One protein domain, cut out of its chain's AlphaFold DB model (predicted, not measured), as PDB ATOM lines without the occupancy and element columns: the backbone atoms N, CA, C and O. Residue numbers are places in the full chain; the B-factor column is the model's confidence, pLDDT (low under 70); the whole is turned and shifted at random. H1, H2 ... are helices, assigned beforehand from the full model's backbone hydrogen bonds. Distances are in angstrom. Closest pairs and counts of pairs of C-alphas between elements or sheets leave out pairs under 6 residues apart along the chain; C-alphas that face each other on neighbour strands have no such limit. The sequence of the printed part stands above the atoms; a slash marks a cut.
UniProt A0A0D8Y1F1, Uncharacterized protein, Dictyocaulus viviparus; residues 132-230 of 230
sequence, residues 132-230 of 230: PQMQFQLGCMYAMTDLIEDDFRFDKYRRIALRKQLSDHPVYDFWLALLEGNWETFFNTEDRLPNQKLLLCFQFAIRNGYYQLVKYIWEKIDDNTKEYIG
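This is residues 132 to 230 of the 230 residues of an uncharacterized protein of Dictyocaulus viviparus (UniProt A0A0D8Y1F1). What would one see first? Two helical hairpins, H3 with H4 and H6 with H7, pack together where H4 and H6 cross, with H4 in the middle, while H1 runs across one side of them and the short H2 packs on H1. H5 and H8 lie more loosely, H5 near the last residues of H4 and H8 beyond the H6 and H7 hairpin. What is it made of, and how large is it? The printed part has 99 residues with eight named helices, H1 to H8 in order, and no named strand, and its class is all helix. It is compact, with a radius of gyration of the C-alphas of 13.2 A and spans of 37 by 27 by 23 A.

Where do the first four helices lie? H1 is residues 132 to 141, 14.3 A long, with C-alpha 132 at (94.031, 84.191, 145.076). H2 is residues 145 to 148. H3 is residues 156 to 166, 15.0 A long, and H4 is residues 170 to 178, 12.2 A long, with C-alpha 170 at (82.516, 91.358, 131.865). Where do the last four lie? H5 is residues 183 to 187. H6, the longest helix, is residues 196 to 207 and measures 16.4 A. H7 is residues 211 to 218, 10.2 A long, and H8 is residues 223 to 229, ending with C-alpha 229 at (80.517, 105.678, 124.307).

What does H1 touch? H1 touches H2, with C-alphas 139 and 148 closest at 6.3 A, and touches H4, about perpendicular at 81 degrees, with C-alphas 140 and 172 closest at 6.6 A. H1 and H7 only just touch, with 3 pairs of C-alphas within 8 A, the closest being 141 and 213 at 6.3 A. How do the hairpins meet? H3 and H4 are a hairpin that touches at a shallow tilt of 20 degrees, opposite ways, with C-alphas 166 and 172 closest at 6.3 A. H4 touches H6 at a steep tilt of 42 degrees, opposite ways, with C-alphas 171 and 201 closest at 4.8 A. H6 and H7 are a hairpin that touches at a tilt of 34 degrees, only just shallow, opposite ways, with C-alphas 205 and 214 closest at 5.8 A. Where do H5 and H8 stand? H5 is close to H4 but not clearly touching, with C-alphas 178 and 186 closest at 6.9 A. H8 and H6 are near each other. How do the backbones look? Every O i to N i+4 pair is within hydrogen-bond range in H1, H3, H4, H5, H6, H7 and H8, and H2 is too short for such a pair.

How far does it reach? The two C-alphas farthest apart, those of Phe 152 and Gly 230, are 38.1 A apart. Are there cuts or long links? The printed part has no cut and no long link, and it ends at residue 230, the chain's last. Where is confidence low? The mean pLDDT of the printed part is 88.9, and residues 189 to 192 and residue 230 are under 70.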
ATOM      1  N   PRO A 132      93.592  83.589 146.339       91.81
ATOM      2  CA  PRO A 132      94.031  84.191 145.076       91.81
ATOM      3  C   PRO A 132      92.880  84.681 144.195       91.81
ATOM      4  O   PRO A 132      92.994  85.722 143.558       91.81
ATOM      5  N   GLN A 133      91.755  83.961 144.182       92.62
ATOM      6  CA  GLN A 133      90.577  84.366 143.417       92.62
ATOM      7  C   GLN A 133      90.026  85.712 143.909       92.62
ATOM      8  O   GLN A 133      89.823  86.604 143.094       92.62
ATOM      9  N   MET A 134      89.853  85.904 145.222       93.44
ATOM     10  CA  MET A 134      89.366  87.178 145.766       93.44
ATOM     11  C   MET A 134      90.363  88.318 145.525       93.44
ATOM     12  O   MET A 134      89.943  89.420 145.180       93.44
ATOM     13  N   GLN A 135      91.673  88.047 145.638       95.38
ATOM     14  CA  GLN A 135      92.706  89.028 145.281       95.38
ATOM     15  C   GLN A 135      92.566  89.475 143.824       95.38
ATOM     16  O   GLN A 135      92.553  90.671 143.544       95.38
ATOM     17  N   PHE A 136      92.412  88.515 142.908       95.62
ATOM     18  CA  PHE A 136      92.242  88.794 141.487       95.62
ATOM     19  C   PHE A 136      90.962  89.587 141.214       95.62
ATOM     20  O   PHE A 136      91.002  90.584 140.499       95.62
ATOM     21  N   GLN A 137      89.835  89.177 141.806       95.38
ATOM     22  CA  GLN A 137      88.541  89.832 141.618       95.38
ATOM     23  C   GLN A 137      88.574  91.294 142.088       95.38
ATOM     24  O   GLN A 137      88.213  92.186 141.321       95.38
ATOM     25  N   LEU A 138      89.073  91.554 143.304       96.75
ATOM     26  CA  LEU A 138      89.238  92.916 143.824       96.75
ATOM     27  C   LEU A 138      90.230  93.726 142.985       96.75
ATOM     28  O   LEU A 138      89.924  94.859 142.616       96.75
ATOM     29  N   GLY A 139      91.376  93.137 142.633       97.12
ATOM     30  CA  GLY A 139      92.368  93.790 141.784       97.12
ATOM     31  C   GLY A 139      91.751  94.255 140.469       97.12
ATOM     32  O   GLY A 139      91.871  95.424 140.112       97.12
ATOM     33  N   CYS A 140      91.007  93.372 139.800       97.06
ATOM     34  CA  CYS A 140      90.318  93.663 138.546       97.06
ATOM     35  C   CYS A 140      89.296  94.803 138.669       97.06
ATOM     36  O   CYS A 140      89.255  95.684 137.809       97.06
ATOM     37  N   MET A 141      88.480  94.802 139.727       97.38
ATOM     38  CA  MET A 141      87.442  95.818 139.952       97.38
ATOM     39  C   MET A 141      88.013  97.214 140.213       97.38
ATOM     40  O   MET A 141      87.404  98.216 139.842       97.38
ATOM     41  N   TYR A 142      89.187  97.277 140.839       97.88
ATOM     42  CA  TYR A 142      89.858  98.525 141.199       97.88
ATOM     43  C   TYR A 142      91.071  98.843 140.319       97.88
ATOM     44  O   TYR A 142      91.823  99.756 140.644       97.88
ATOM     45  N   ALA A 143      91.239  98.125 139.202       97.00
ATOM     46  CA  ALA A 143      92.331  98.291 138.243       97.00
ATOM     47  C   ALA A 143      93.733  98.338 138.882       97.00
ATOM     48  O   ALA A 143      94.564  99.174 138.536       97.00
ATOM     49  N   MET A 144      94.002  97.423 139.814       96.69
ATOM     50  CA  MET A 144      95.313  97.281 140.454       96.69
ATOM     51  C   MET A 144      96.274  96.519 139.530       96.69
ATOM     52  O   MET A 144      96.537  95.334 139.740       96.69
ATOM     53  N   THR A 145      96.761  97.184 138.482       94.38
ATOM     54  CA  THR A 145      97.603  96.593 137.424       94.38
ATOM     55  C   THR A 145      98.827  95.873 137.971       94.38
ATOM     56  O   THR A 145      99.042  94.716 137.627       94.38
ATOM     57  N   ASP A 146      99.537  96.492 138.917       93.56
ATOM     58  CA  ASP A 146     100.746  95.926 139.532       93.56
ATOM     59  C   ASP A 146     100.486  94.561 140.189       93.56
ATOM     60  O   ASP A 146     101.366  93.708 140.239       93.56
ATOM     61  N   LEU A 147      99.262  94.337 140.682       93.75
ATOM     62  CA  LEU A 147      98.847  93.066 141.265       93.75
ATOM     63  C   LEU A 147      98.422  92.054 140.191       93.75
ATOM     64  O   LEU A 147      98.750  90.876 140.298       93.75
ATOM     65  N   ILE A 148      97.636  92.488 139.202       93.44
ATOM     66  CA  ILE A 148      97.025  91.612 138.186       93.44
ATOM     67  C   ILE A 148      98.065  91.119 137.165       93.44
ATOM     68  O   ILE A 148      97.949  90.009 136.638       93.44
ATOM     69  N   GLU A 149      99.068  91.944 136.868       91.88
ATOM     70  CA  GLU A 149     100.139  91.640 135.917       91.88
ATOM     71  C   GLU A 149     101.267  90.806 136.530       91.88
ATOM     72  O   GLU A 149     102.018  90.182 135.782       91.88
ATOM     73  N   ASP A 150     101.348  90.731 137.861       92.69
ATOM     74  CA  ASP A 150     102.367  89.970 138.585       92.69
ATOM     75  C   ASP A 150     102.302  88.470 138.238       92.69
ATOM     76  O   ASP A 150     101.468  87.716 138.749       92.69
ATOM     77  N   ASP A 151     103.227  88.022 137.386       88.25
ATOM     78  CA  ASP A 151     103.362  86.630 136.948       88.25
ATOM     79  C   ASP A 151     103.682  85.657 138.091       88.25
ATOM     80  O   ASP A 151     103.371  84.469 137.991       88.25
ATOM     81  N   PHE A 152     104.269  86.131 139.195       89.44
ATOM     82  CA  PHE A 152     104.495  85.293 140.370       89.44
ATOM     83  C   PHE A 152     103.178  85.002 141.103       89.44
ATOM     84  O   PHE A 152     102.965  83.901 141.624       89.44
ATOM     85  N   ARG A 153     102.257  85.974 141.125       88.75
ATOM     86  CA  ARG A 153     100.930  85.820 141.740       88.75
ATOM     87  C   ARG A 153      99.925  85.154 140.815       88.75
ATOM     88  O   ARG A 153      99.181  84.280 141.269       88.75
ATOM     89  N   PHE A 154      99.903  85.531 139.545       92.19
ATOM     90  CA  PHE A 154      98.938  85.064 138.556       92.19
ATOM     91  C   PHE A 154      99.650  84.549 137.309       92.19
ATOM     92  O   PHE A 154      99.483  85.075 136.214       92.19
ATOM     93  N   ASP A 155     100.409  83.465 137.461       91.19
ATOM     94  CA  ASP A 155     101.020  82.772 136.329       91.19
ATOM     95  C   ASP A 155      99.983  82.316 135.275       91.19
ATOM     96  O   ASP A 155      98.764  82.288 135.496       91.19
ATOM     97  N   LYS A 156     100.474  81.896 134.105       90.31
ATOM     98  CA  LYS A 156      99.638  81.413 132.994       90.31
ATOM     99  C   LYS A 156      98.632  80.325 133.406       90.31
ATOM    100  O   LYS A 156      97.490  80.350 132.946       90.31
ATOM    101  N   TYR A 157      99.019  79.371 134.252       91.25
ATOM    102  CA  TYR A 157      98.133  78.283 134.678       91.25
ATOM    103  C   TYR A 157      97.037  78.786 135.619       91.25
ATOM    104  O   TYR A 157      95.876  78.388 135.475       91.25
ATOM    105  N   ARG A 158      97.372  79.704 136.532       91.44
ATOM    106  CA  ARG A 158      96.406  80.380 137.405       91.44
ATOM    107  C   ARG A 158      95.418  81.209 136.598       91.44
ATOM    108  O   ARG A 158      94.222  81.096 136.846       91.44
ATOM    109  N   ARG A 159      95.873  81.963 135.590       92.50
ATOM    110  CA  ARG A 159      94.981  82.715 134.685       92.50
ATOM    111  C   ARG A 159      94.018  81.791 133.933       92.50
ATOM    112  O   ARG A 159      92.830  82.091 133.855       92.50
ATOM    113  N   ILE A 160      94.482  80.629 133.455       90.94
ATOM    114  CA  ILE A 160      93.612  79.616 132.822       90.94
ATOM    115  C   ILE A 160      92.566  79.083 133.813       90.94
ATOM    116  O   ILE A 160      91.400  78.918 133.449       90.94
ATOM    117  N   ALA A 161      92.965  78.798 135.057       91.94
ATOM    118  CA  ALA A 161      92.045  78.333 136.094       91.94
ATOM    119  C   ALA A 161      91.001  79.406 136.447       91.94
ATOM    120  O   ALA A 161      89.809  79.105 136.465       91.94
ATOM    121  N   LEU A 162      91.438  80.655 136.637       92.19
ATOM    122  CA  LEU A 162      90.568  81.802 136.887       92.19
ATOM    123  C   LEU A 162      89.592  82.015 135.734       92.19
ATOM    124  O   LEU A 162      88.406  82.185 135.988       92.19
ATOM    125  N   ARG A 163      90.035  81.902 134.474       91.12
ATOM    126  CA  ARG A 163      89.129  81.985 133.319       91.12
ATOM    127  C   ARG A 163      87.999  80.974 133.414       91.12
ATOM    128  O   ARG A 163      86.849  81.353 133.275       91.12
ATOM    129  N   LYS A 164      88.297  79.712 133.726       88.94
ATOM    130  CA  LYS A 164      87.256  78.680 133.879       88.94
ATOM    131  C   LYS A 164      86.268  78.976 135.012       88.94
ATOM    132  O   LYS A 164      85.154  78.471 134.975       88.94
ATOM    133  N   GLN A 165      86.686  79.730 136.026       87.56
ATOM    134  CA  GLN A 165      85.870  80.064 137.195       87.56
ATOM    135  C   GLN A 165      85.095  81.381 137.037       87.56
ATOM    136  O   GLN A 165      84.083  81.562 137.709       87.56
ATOM    137  N   LEU A 166      85.586  82.300 136.198       88.38
ATOM    138  CA  LEU A 166      85.197  83.713 136.189       88.38
ATOM    139  C   LEU A 166      84.786  84.258 134.804       88.38
ATOM    140  O   LEU A 166      84.394  85.421 134.731       88.38
ATOM    141  N   SER A 167      84.869  83.472 133.721       70.81
ATOM    142  CA  SER A 167      84.731  83.941 132.323       70.81
ATOM    143  C   SER A 167      83.395  84.585 131.951       70.81
ATOM    144  O   SER A 167      83.298  85.213 130.909       70.81
ATOM    145  N   ASP A 168      82.359  84.470 132.775       83.69
ATOM    146  CA  ASP A 168      81.047  85.031 132.430       83.69
ATOM    147  C   ASP A 168      80.850  86.458 132.970       83.69
ATOM    148  O   ASP A 168      79.811  87.079 132.746       83.69
ATOM    149  N   HIS A 169      81.845  87.011 133.671       92.94
ATOM    150  CA  HIS A 169      81.782  88.362 134.216       92.94
ATOM    151  C   HIS A 169      82.549  89.350 133.321       92.94
ATOM    152  O   HIS A 169      83.758  89.179 133.137       92.94
ATOM    153  N   PRO A 170      81.932  90.459 132.868       94.94
ATOM    154  CA  PRO A 170      82.516  91.358 131.865       94.94
ATOM    155  C   PRO A 170      83.891  91.919 132.259       94.94
ATOM    156  O   PRO A 170      84.779  92.031 131.419       94.94
ATOM    157  N   VAL A 171      84.094  92.219 133.545       96.56
ATOM    158  CA  VAL A 171      85.377  92.729 134.061       96.56
ATOM    159  C   VAL A 171      86.494  91.683 134.002       96.56
ATOM    160  O   VAL A 171      87.590  91.984 133.536       96.56
ATOM    161  N   TYR A 172      86.252  90.448 134.451       95.44
ATOM    162  CA  TYR A 172      87.295  89.415 134.448       95.44
ATOM    163  C   TYR A 172      87.609  88.972 133.027       95.44
ATOM    164  O   TYR A 172      88.763  88.729 132.694       95.44
ATOM    165  N   ASP A 173      86.587  88.931 132.179       93.00
ATOM    166  CA  ASP A 173      86.722  88.562 130.784       93.00
ATOM    167  C   ASP A 173      87.529  89.592 129.981       93.00
ATOM    168  O   ASP A 173      88.314  89.216 129.107       93.00
ATOM    169  N   PHE A 174      87.391  90.879 130.322       94.69
ATOM    170  CA  PHE A 174      88.253  91.960 129.847       94.69
ATOM    171  C   PHE A 174      89.706  91.766 130.294       94.69
ATOM    172  O   PHE A 174      90.585  91.658 129.441       94.69
ATOM    173  N   TRP A 175      89.965  91.655 131.601       95.06
ATOM    174  CA  TRP A 175      91.334  91.539 132.118       95.06
ATOM    175  C   TRP A 175      92.034  90.283 131.610       95.06
ATOM    176  O   TRP A 175      93.157  90.348 131.125       95.06
ATOM    177  N   LEU A 176      91.367  89.132 131.650       93.69
ATOM    178  CA  LEU A 176      91.942  87.869 131.193       93.69
ATOM    179  C   LEU A 176      92.193  87.833 129.682       93.69
ATOM    180  O   LEU A 176      93.047  87.059 129.258       93.69
ATOM    181  N   ALA A 177      91.456  88.609 128.881       91.44
ATOM    182  CA  ALA A 177      91.739  88.769 127.456       91.44
ATOM    183  C   ALA A 177      92.898  89.747 127.223       91.44
ATOM    184  O   ALA A 177      93.767  89.472 126.399       91.44
ATOM    185  N   LEU A 178      92.942  90.851 127.976       91.25
ATOM    186  CA  LEU A 178      94.017  91.837 127.897       91.25
ATOM    187  C   LEU A 178      95.375  91.228 128.284       91.25
ATOM    188  O   LEU A 178      96.362  91.444 127.593       91.25
ATOM    189  N   LEU A 179      95.413  90.412 129.342       90.56
ATOM    190  CA  LEU A 179      96.632  89.754 129.833       90.56
ATOM    191  C   LEU A 179      97.169  88.656 128.898       90.56
ATOM    192  O   LEU A 179      98.322  88.260 129.028       90.56
ATOM    193  N   GLU A 180      96.348  88.132 127.987       86.62
ATOM    194  CA  GLU A 180      96.787  87.157 126.973       86.62
ATOM    195  C   GLU A 180      97.093  87.786 125.617       86.62
ATOM    196  O   GLU A 180      97.783  87.180 124.797       86.62
ATOM    197  N   GLY A 181      96.525  88.963 125.362       83.19
ATOM    198  CA  GLY A 181      96.588  89.646 124.085       83.19
ATOM    199  C   GLY A 181      97.666  90.722 124.021       83.19
ATOM    200  O   GLY A 181      98.396  90.995 124.971       83.19
ATOM    201  N   ASN A 182      97.732  91.370 122.860       80.69
ATOM    202  CA  ASN A 182      98.503  92.591 122.688       80.69
ATOM    203  C   ASN A 182      97.639  93.795 123.096       80.69
ATOM    204  O   ASN A 182      96.546  94.002 122.566       80.69
ATOM    205  N   TRP A 183      98.153  94.577 124.039       81.94
ATOM    206  CA  TRP A 183      97.478  95.719 124.641       81.94
ATOM    207  C   TRP A 183      97.181  96.824 123.631       81.94
ATOM    208  O   TRP A 183      96.066  97.336 123.594       81.94
ATOM    209  N   GLU A 184      98.148  97.149 122.775       78.12
ATOM    210  CA  GLU A 184      98.013  98.213 121.778       78.12
ATOM    211  C   GLU A 184      96.877  97.894 120.810       78.12
ATOM    212  O   GLU A 184      96.051  98.743 120.503       78.12
ATOM    213  N   THR A 185      96.763  96.632 120.392       79.19
ATOM    214  CA  THR A 185      95.686  96.205 119.489       79.19
ATOM    215  C   THR A 185      94.338  96.070 120.189       79.19
ATOM    216  O   THR A 185      93.309  96.124 119.522       79.19
ATOM    217  N   PHE A 186      94.327  95.864 121.509       83.81
ATOM    218  CA  PHE A 186      93.097  95.712 122.283       83.81
ATOM    219  C   PHE A 186      92.369  97.048 122.476       83.81
ATOM    220  O   PHE A 186      91.139  97.074 122.466       83.81
ATOM    221  N   PHE A 187      93.135  98.133 122.639       84.12
ATOM    222  CA  PHE A 187      92.622  99.496 122.807       84.12
ATOM    223  C   PHE A 187      92.590 100.313 121.506       84.12
ATOM    224  O   PHE A 187      91.943 101.354 121.489       84.12
ATOM    225  N   ASN A 188      93.249  99.866 120.428       77.00
ATOM    226  CA  ASN A 188      93.226 100.570 119.145       77.00
ATOM    227  C   ASN A 188      91.855 100.456 118.460       77.00
ATOM    228  O   ASN A 188      91.392  99.365 118.112       77.00
ATOM    229  N   THR A 189      91.262 101.618 118.224       66.88
ATOM    230  CA  THR A 189      89.949 101.811 117.609       66.88
ATOM    231  C   THR A 189      89.968 102.848 116.486       66.88
ATOM    232  O   THR A 189      88.915 103.207 115.965       66.88
ATOM    233  N   GLU A 190      91.157 103.270 116.044       65.19
ATOM    234  CA  GLU A 190      91.314 104.196 114.918       65.19
ATOM    235  C   GLU A 190      90.835 103.550 113.609       65.19
ATOM    236  O   GLU A 190      90.124 104.175 112.825       65.19
ATOM    237  N   ASP A 191      91.142 102.262 113.422       62.69
ATOM    238  CA  ASP A 191      90.818 101.508 112.201       62.69
ATOM    239  C   ASP A 191      89.714 100.452 112.401       62.69
ATOM    240  O   ASP A 191      89.401  99.680 111.484       62.69
ATOM    241  N   ARG A 192      89.170 100.314 113.620       68.62
ATOM    242  CA  ARG A 192      88.315  99.178 114.004       68.62
ATOM    243  C   ARG A 192      87.222  99.574 114.983       68.62
ATOM    244  O   ARG A 192      87.389 100.461 115.808       68.62
ATOM    245  N   LEU A 193      86.117  98.829 114.936       72.44
ATOM    246  CA  LEU A 193      85.078  98.915 115.959       72.44
ATOM    247  C   LEU A 193      85.658  98.597 117.351       72.44
ATOM    248  O   LEU A 193      86.467  97.665 117.457       72.44
ATOM    249  N   PRO A 194      85.214  99.297 118.414       76.69
ATOM    250  CA  PRO A 194      85.686  99.040 119.766       76.69
ATOM    251  C   PRO A 194      85.487  97.593 120.206       76.69
ATOM    252  O   PRO A 194      84.466  96.960 119.924       76.69
ATOM    253  N   ASN A 195      86.475  97.066 120.931       85.56
ATOM    254  CA  ASN A 195      86.440  95.701 121.434       85.56
ATOM    255  C   ASN A 195      85.221  95.503 122.351       85.56
ATOM    256  O   ASN A 195      85.063  96.193 123.357       85.56
ATOM    257  N   GLN A 196      84.375  94.516 122.043       89.12
ATOM    258  CA  GLN A 196      83.156  94.258 122.812       89.12
ATOM    259  C   GLN A 196      83.436  94.008 124.304       89.12
ATOM    260  O   GLN A 196      82.677  94.475 125.152       89.12
ATOM    261  N   LYS A 197      84.531  93.314 124.650       91.44
ATOM    262  CA  LYS A 197      84.903  93.057 126.052       91.44
ATOM    263  C   LYS A 197      85.275  94.349 126.781       91.44
ATOM    264  O   LYS A 197      84.906  94.514 127.941       91.44
ATOM    265  N   LEU A 198      85.946  95.275 126.091       91.88
ATOM    266  CA  LEU A 198      86.246  96.610 126.613       91.88
ATOM    267  C   LEU A 198      84.955  97.379 126.894       91.88
ATOM    268  O   LEU A 198      84.768  97.851 128.013       91.88
ATOM    269  N   LEU A 199      84.050  97.453 125.913       91.19
ATOM    270  CA  LEU A 199      82.783  98.176 126.053       91.19
ATOM    271  C   LEU A 199      81.938  97.631 127.211       91.19
ATOM    272  O   LEU A 199      81.457  98.401 128.040       91.19
ATOM    273  N   LEU A 200      81.796  96.304 127.306       93.94
ATOM    274  CA  LEU A 200      81.036  95.658 128.378       93.94
ATOM    275  C   LEU A 200      81.658  95.906 129.758       93.94
ATOM    276  O   LEU A 200      80.939  96.195 130.715       93.94
ATOM    277  N   CYS A 201      82.987  95.825 129.868       95.19
ATOM    278  CA  CYS A 201      83.701  96.133 131.104       95.19
ATOM    279  C   CYS A 201      83.524  97.603 131.505       95.19
ATOM    280  O   CYS A 201      83.248  97.896 132.669       95.19
ATOM    281  N   PHE A 202      83.625  98.526 130.549       94.62
ATOM    282  CA  PHE A 202      83.465  99.954 130.797       94.62
ATOM    283  C   PHE A 202      82.041 100.309 131.248       94.62
ATOM    284  O   PHE A 202      81.861 100.972 132.271       94.62
ATOM    285  N   GLN A 203      81.021  99.791 130.556       94.19
ATOM    286  CA  GLN A 203      79.614  99.964 130.938       94.19
ATOM    287  C   GLN A 203      79.328  99.404 132.334       94.19
ATOM    288  O   GLN A 203      78.650 100.054 133.134       94.19
ATOM    289  N   PHE A 204      79.869  98.224 132.649       95.88
ATOM    290  CA  PHE A 204      79.765  97.645 133.986       95.88
ATOM    291  C   PHE A 204      80.408  98.555 135.042       95.88
ATOM    292  O   PHE A 204      79.800  98.821 136.081       95.88
ATOM    293  N   ALA A 205      81.619  99.052 134.777       96.69
ATOM    294  CA  ALA A 205      82.363  99.889 135.710       96.69
ATOM    295  C   ALA A 205      81.635 101.210 136.006       96.69
ATOM    296  O   ALA A 205      81.541 101.599 137.170       96.69
ATOM    297  N   ILE A 206      81.059 101.857 134.984       95.06
ATOM    298  CA  ILE A 206      80.221 103.054 135.156       95.06
ATOM    299  C   ILE A 206      78.975 102.721 135.974       95.06
ATOM    300  O   ILE A 206      78.721 103.366 136.991       95.06
ATOM    301  N   ARG A 207      78.214 101.701 135.554       94.81
ATOM    302  CA  ARG A 207      76.937 101.332 136.182       94.81
ATOM    303  C   ARG A 207      77.087 101.039 137.674       94.81
ATOM    304  O   ARG A 207      76.210 101.406 138.450       94.81
ATOM    305  N   ASN A 208      78.188 100.401 138.062       95.31
ATOM    306  CA  ASN A 208      78.440  99.974 139.439       95.31
ATOM    307  C   ASN A 208      79.398 100.907 140.211       95.31
ATOM    308  O   ASN A 208      79.756 100.627 141.356       95.31
ATOM    309  N   GLY A 209      79.817 102.029 139.616       94.56
ATOM    310  CA  GLY A 209      80.629 103.046 140.289       94.56
ATOM    311  C   GLY A 209      82.053 102.597 140.644       94.56
ATOM    312  O   GLY A 209      82.565 102.949 141.712       94.56
ATOM    313  N   TYR A 210      82.702 101.811 139.782       97.25
ATOM    314  CA  TYR A 210      84.114 101.427 139.904       97.25
ATOM    315  C   TYR A 210      85.020 102.478 139.250       97.25
ATOM    316  O   TYR A 210      85.538 102.295 138.150       97.25
ATOM    317  N   TYR A 211      85.199 103.607 139.942       96.00
ATOM    318  CA  TYR A 211      85.897 104.788 139.423       96.00
ATOM    319  C   TYR A 211      87.315 104.501 138.908       96.00
ATOM    320  O   TYR A 211      87.687 104.990 137.848       96.00
ATOM    321  N   GLN A 212      88.101 103.700 139.630       97.00
ATOM    322  CA  GLN A 212      89.481 103.372 139.260       97.00
ATOM    323  C   GLN A 212      89.538 102.620 137.928       97.00
ATOM    324  O   GLN A 212      90.360 102.945 137.078       97.00
ATOM    325  N   LEU A 213      88.616 101.677 137.717       97.00
ATOM    326  CA  LEU A 213      88.507 100.929 136.469       97.00
ATOM    327  C   LEU A 213      88.007 101.804 135.314       97.00
ATOM    328  O   LEU A 213      88.549 101.724 134.215       97.00
ATOM    329  N   VAL A 214      87.032 102.685 135.568       96.19
ATOM    330  CA  VAL A 214      86.594 103.690 134.582       96.19
ATOM    331  C   VAL A 214      87.769 104.571 134.169       96.19
ATOM    332  O   VAL A 214      88.033 104.707 132.979       96.19
ATOM    333  N   LYS A 215      88.504 105.125 135.140       96.19
ATOM    334  CA  LYS A 215      89.664 105.984 134.895       96.19
ATOM    335  C   LYS A 215      90.738 105.252 134.085       96.19
ATOM    336  O   LYS A 215      91.198 105.786 133.083       96.19
ATOM    337  N   TYR A 216      91.072 104.024 134.481       95.06
ATOM    338  CA  TYR A 216      92.056 103.191 133.792       95.06
ATOM    339  C   TYR A 216      91.709 102.969 132.314       95.06
ATOM    340  O   TYR A 216      92.568 103.126 131.449       95.06
ATOM    341  N   ILE A 217      90.453 102.619 132.014       93.31
ATOM    342  CA  ILE A 217      90.010 102.403 130.631       93.31
ATOM    343  C   ILE A 217      89.973 103.735 129.872       93.31
ATOM    344  O   ILE A 217      90.481 103.807 128.758       93.31
ATOM    345  N   TRP A 218      89.422 104.792 130.478       92.38
ATOM    346  CA  TRP A 218      89.259 106.108 129.849       92.38
ATOM    347  C   TRP A 218      90.586 106.740 129.414       92.38
ATOM    348  O   TRP A 218      90.652 107.391 128.374       92.38
ATOM    349  N   GLU A 219      91.650 106.537 130.192       92.31
ATOM    350  CA  GLU A 219      92.998 107.025 129.876       92.31
ATOM    351  C   GLU A 219      93.680 106.242 128.740       92.31
ATOM    352  O   GLU A 219      94.683 106.710 128.205       92.31
ATOM    353  N   LYS A 220      93.159 105.064 128.368       90.00
ATOM    354  CA  LYS A 220      93.758 104.162 127.368       90.00
ATOM    355  C   LYS A 220      93.000 104.080 126.046       90.00
ATOM    356  O   LYS A 220      93.573 103.603 125.074       90.00
ATOM    357  N   ILE A 221      91.739 104.501 126.010       88.06
ATOM    358  CA  ILE A 221      90.948 104.563 124.776       88.06
ATOM    359  C   ILE A 221      91.204 105.868 124.016       88.06
ATOM    360  O   ILE A 221      91.475 106.913 124.620       88.06
ATOM    361  N   ASP A 222      91.095 105.806 122.692       83.69
ATOM    362  CA  ASP A 222      91.174 106.978 121.822       83.69
ATOM    363  C   ASP A 222      89.913 107.858 121.912       83.69
ATOM    364  O   ASP A 222      88.914 107.515 122.554       83.69
ATOM    365  N   ASP A 223      89.964 109.028 121.276       82.50
ATOM    366  CA  ASP A 223      88.848 109.974 121.295       82.50
ATOM    367  C   ASP A 223      87.637 109.468 120.494       82.50
ATOM    368  O   ASP A 223      86.505 109.677 120.924       82.50
ATOM    369  N   ASN A 224      87.853 108.696 119.422       78.12
ATOM    370  CA  ASN A 224      86.772 108.065 118.654       78.12
ATOM    371  C   ASN A 224      85.920 107.129 119.530       78.12
ATOM    372  O   ASN A 224      84.691 107.126 119.454       78.12
ATOM    373  N   THR A 225      86.555 106.338 120.396       76.12
ATOM    374  CA  THR A 225      85.864 105.437 121.324       76.12
ATOM    375  C   THR A 225      85.191 106.195 122.454       76.12
ATOM    376  O   THR A 225      84.107 105.795 122.878       76.12
ATOM    377  N   LYS A 226      85.776 107.302 122.926       82.81
ATOM    378  CA  LYS A 226      85.096 108.181 123.891       82.81
ATOM    379  C   LYS A 226      83.810 108.744 123.290       82.81
ATOM    380  O   LYS A 226      82.766 108.609 123.916       82.81
ATOM    381  N   GLU A 227      83.862 109.263 122.061       78.19
ATOM    382  CA  GLU A 227      82.681 109.761 121.339       78.19
ATOM    383  C   GLU A 227      81.637 108.665 121.091       78.19
ATOM    384  O   GLU A 227      80.438 108.905 121.225       78.19
ATOM    385  N   TYR A 228      82.077 107.446 120.764       75.31
ATOM    386  CA  TYR A 228      81.177 106.309 120.571       75.31
ATOM    387  C   TYR A 228      80.431 105.921 121.856       75.31
ATOM    388  O   TYR A 228      79.279 105.483 121.803       75.31
ATOM    389  N   ILE A 229      81.090 106.042 123.010       73.75
ATOM    390  CA  ILE A 229      80.517 105.678 124.307       73.75
ATOM    391  C   ILE A 229      79.662 106.819 124.900       73.75
ATOM    392  O   ILE A 229      78.709 106.516 125.626       73.75
ATOM    393  N   GLY A 230      79.941 108.080 124.543       59.06
ATOM    394  CA  GLY A 230      79.183 109.274 124.947       59.06
ATOM    395  C   GLY A 230      79.980 110.236 125.815       59.06
ATOM    396  O   GLY A 230      80.166 109.923 127.013       59.06
TER     397      GLY A 230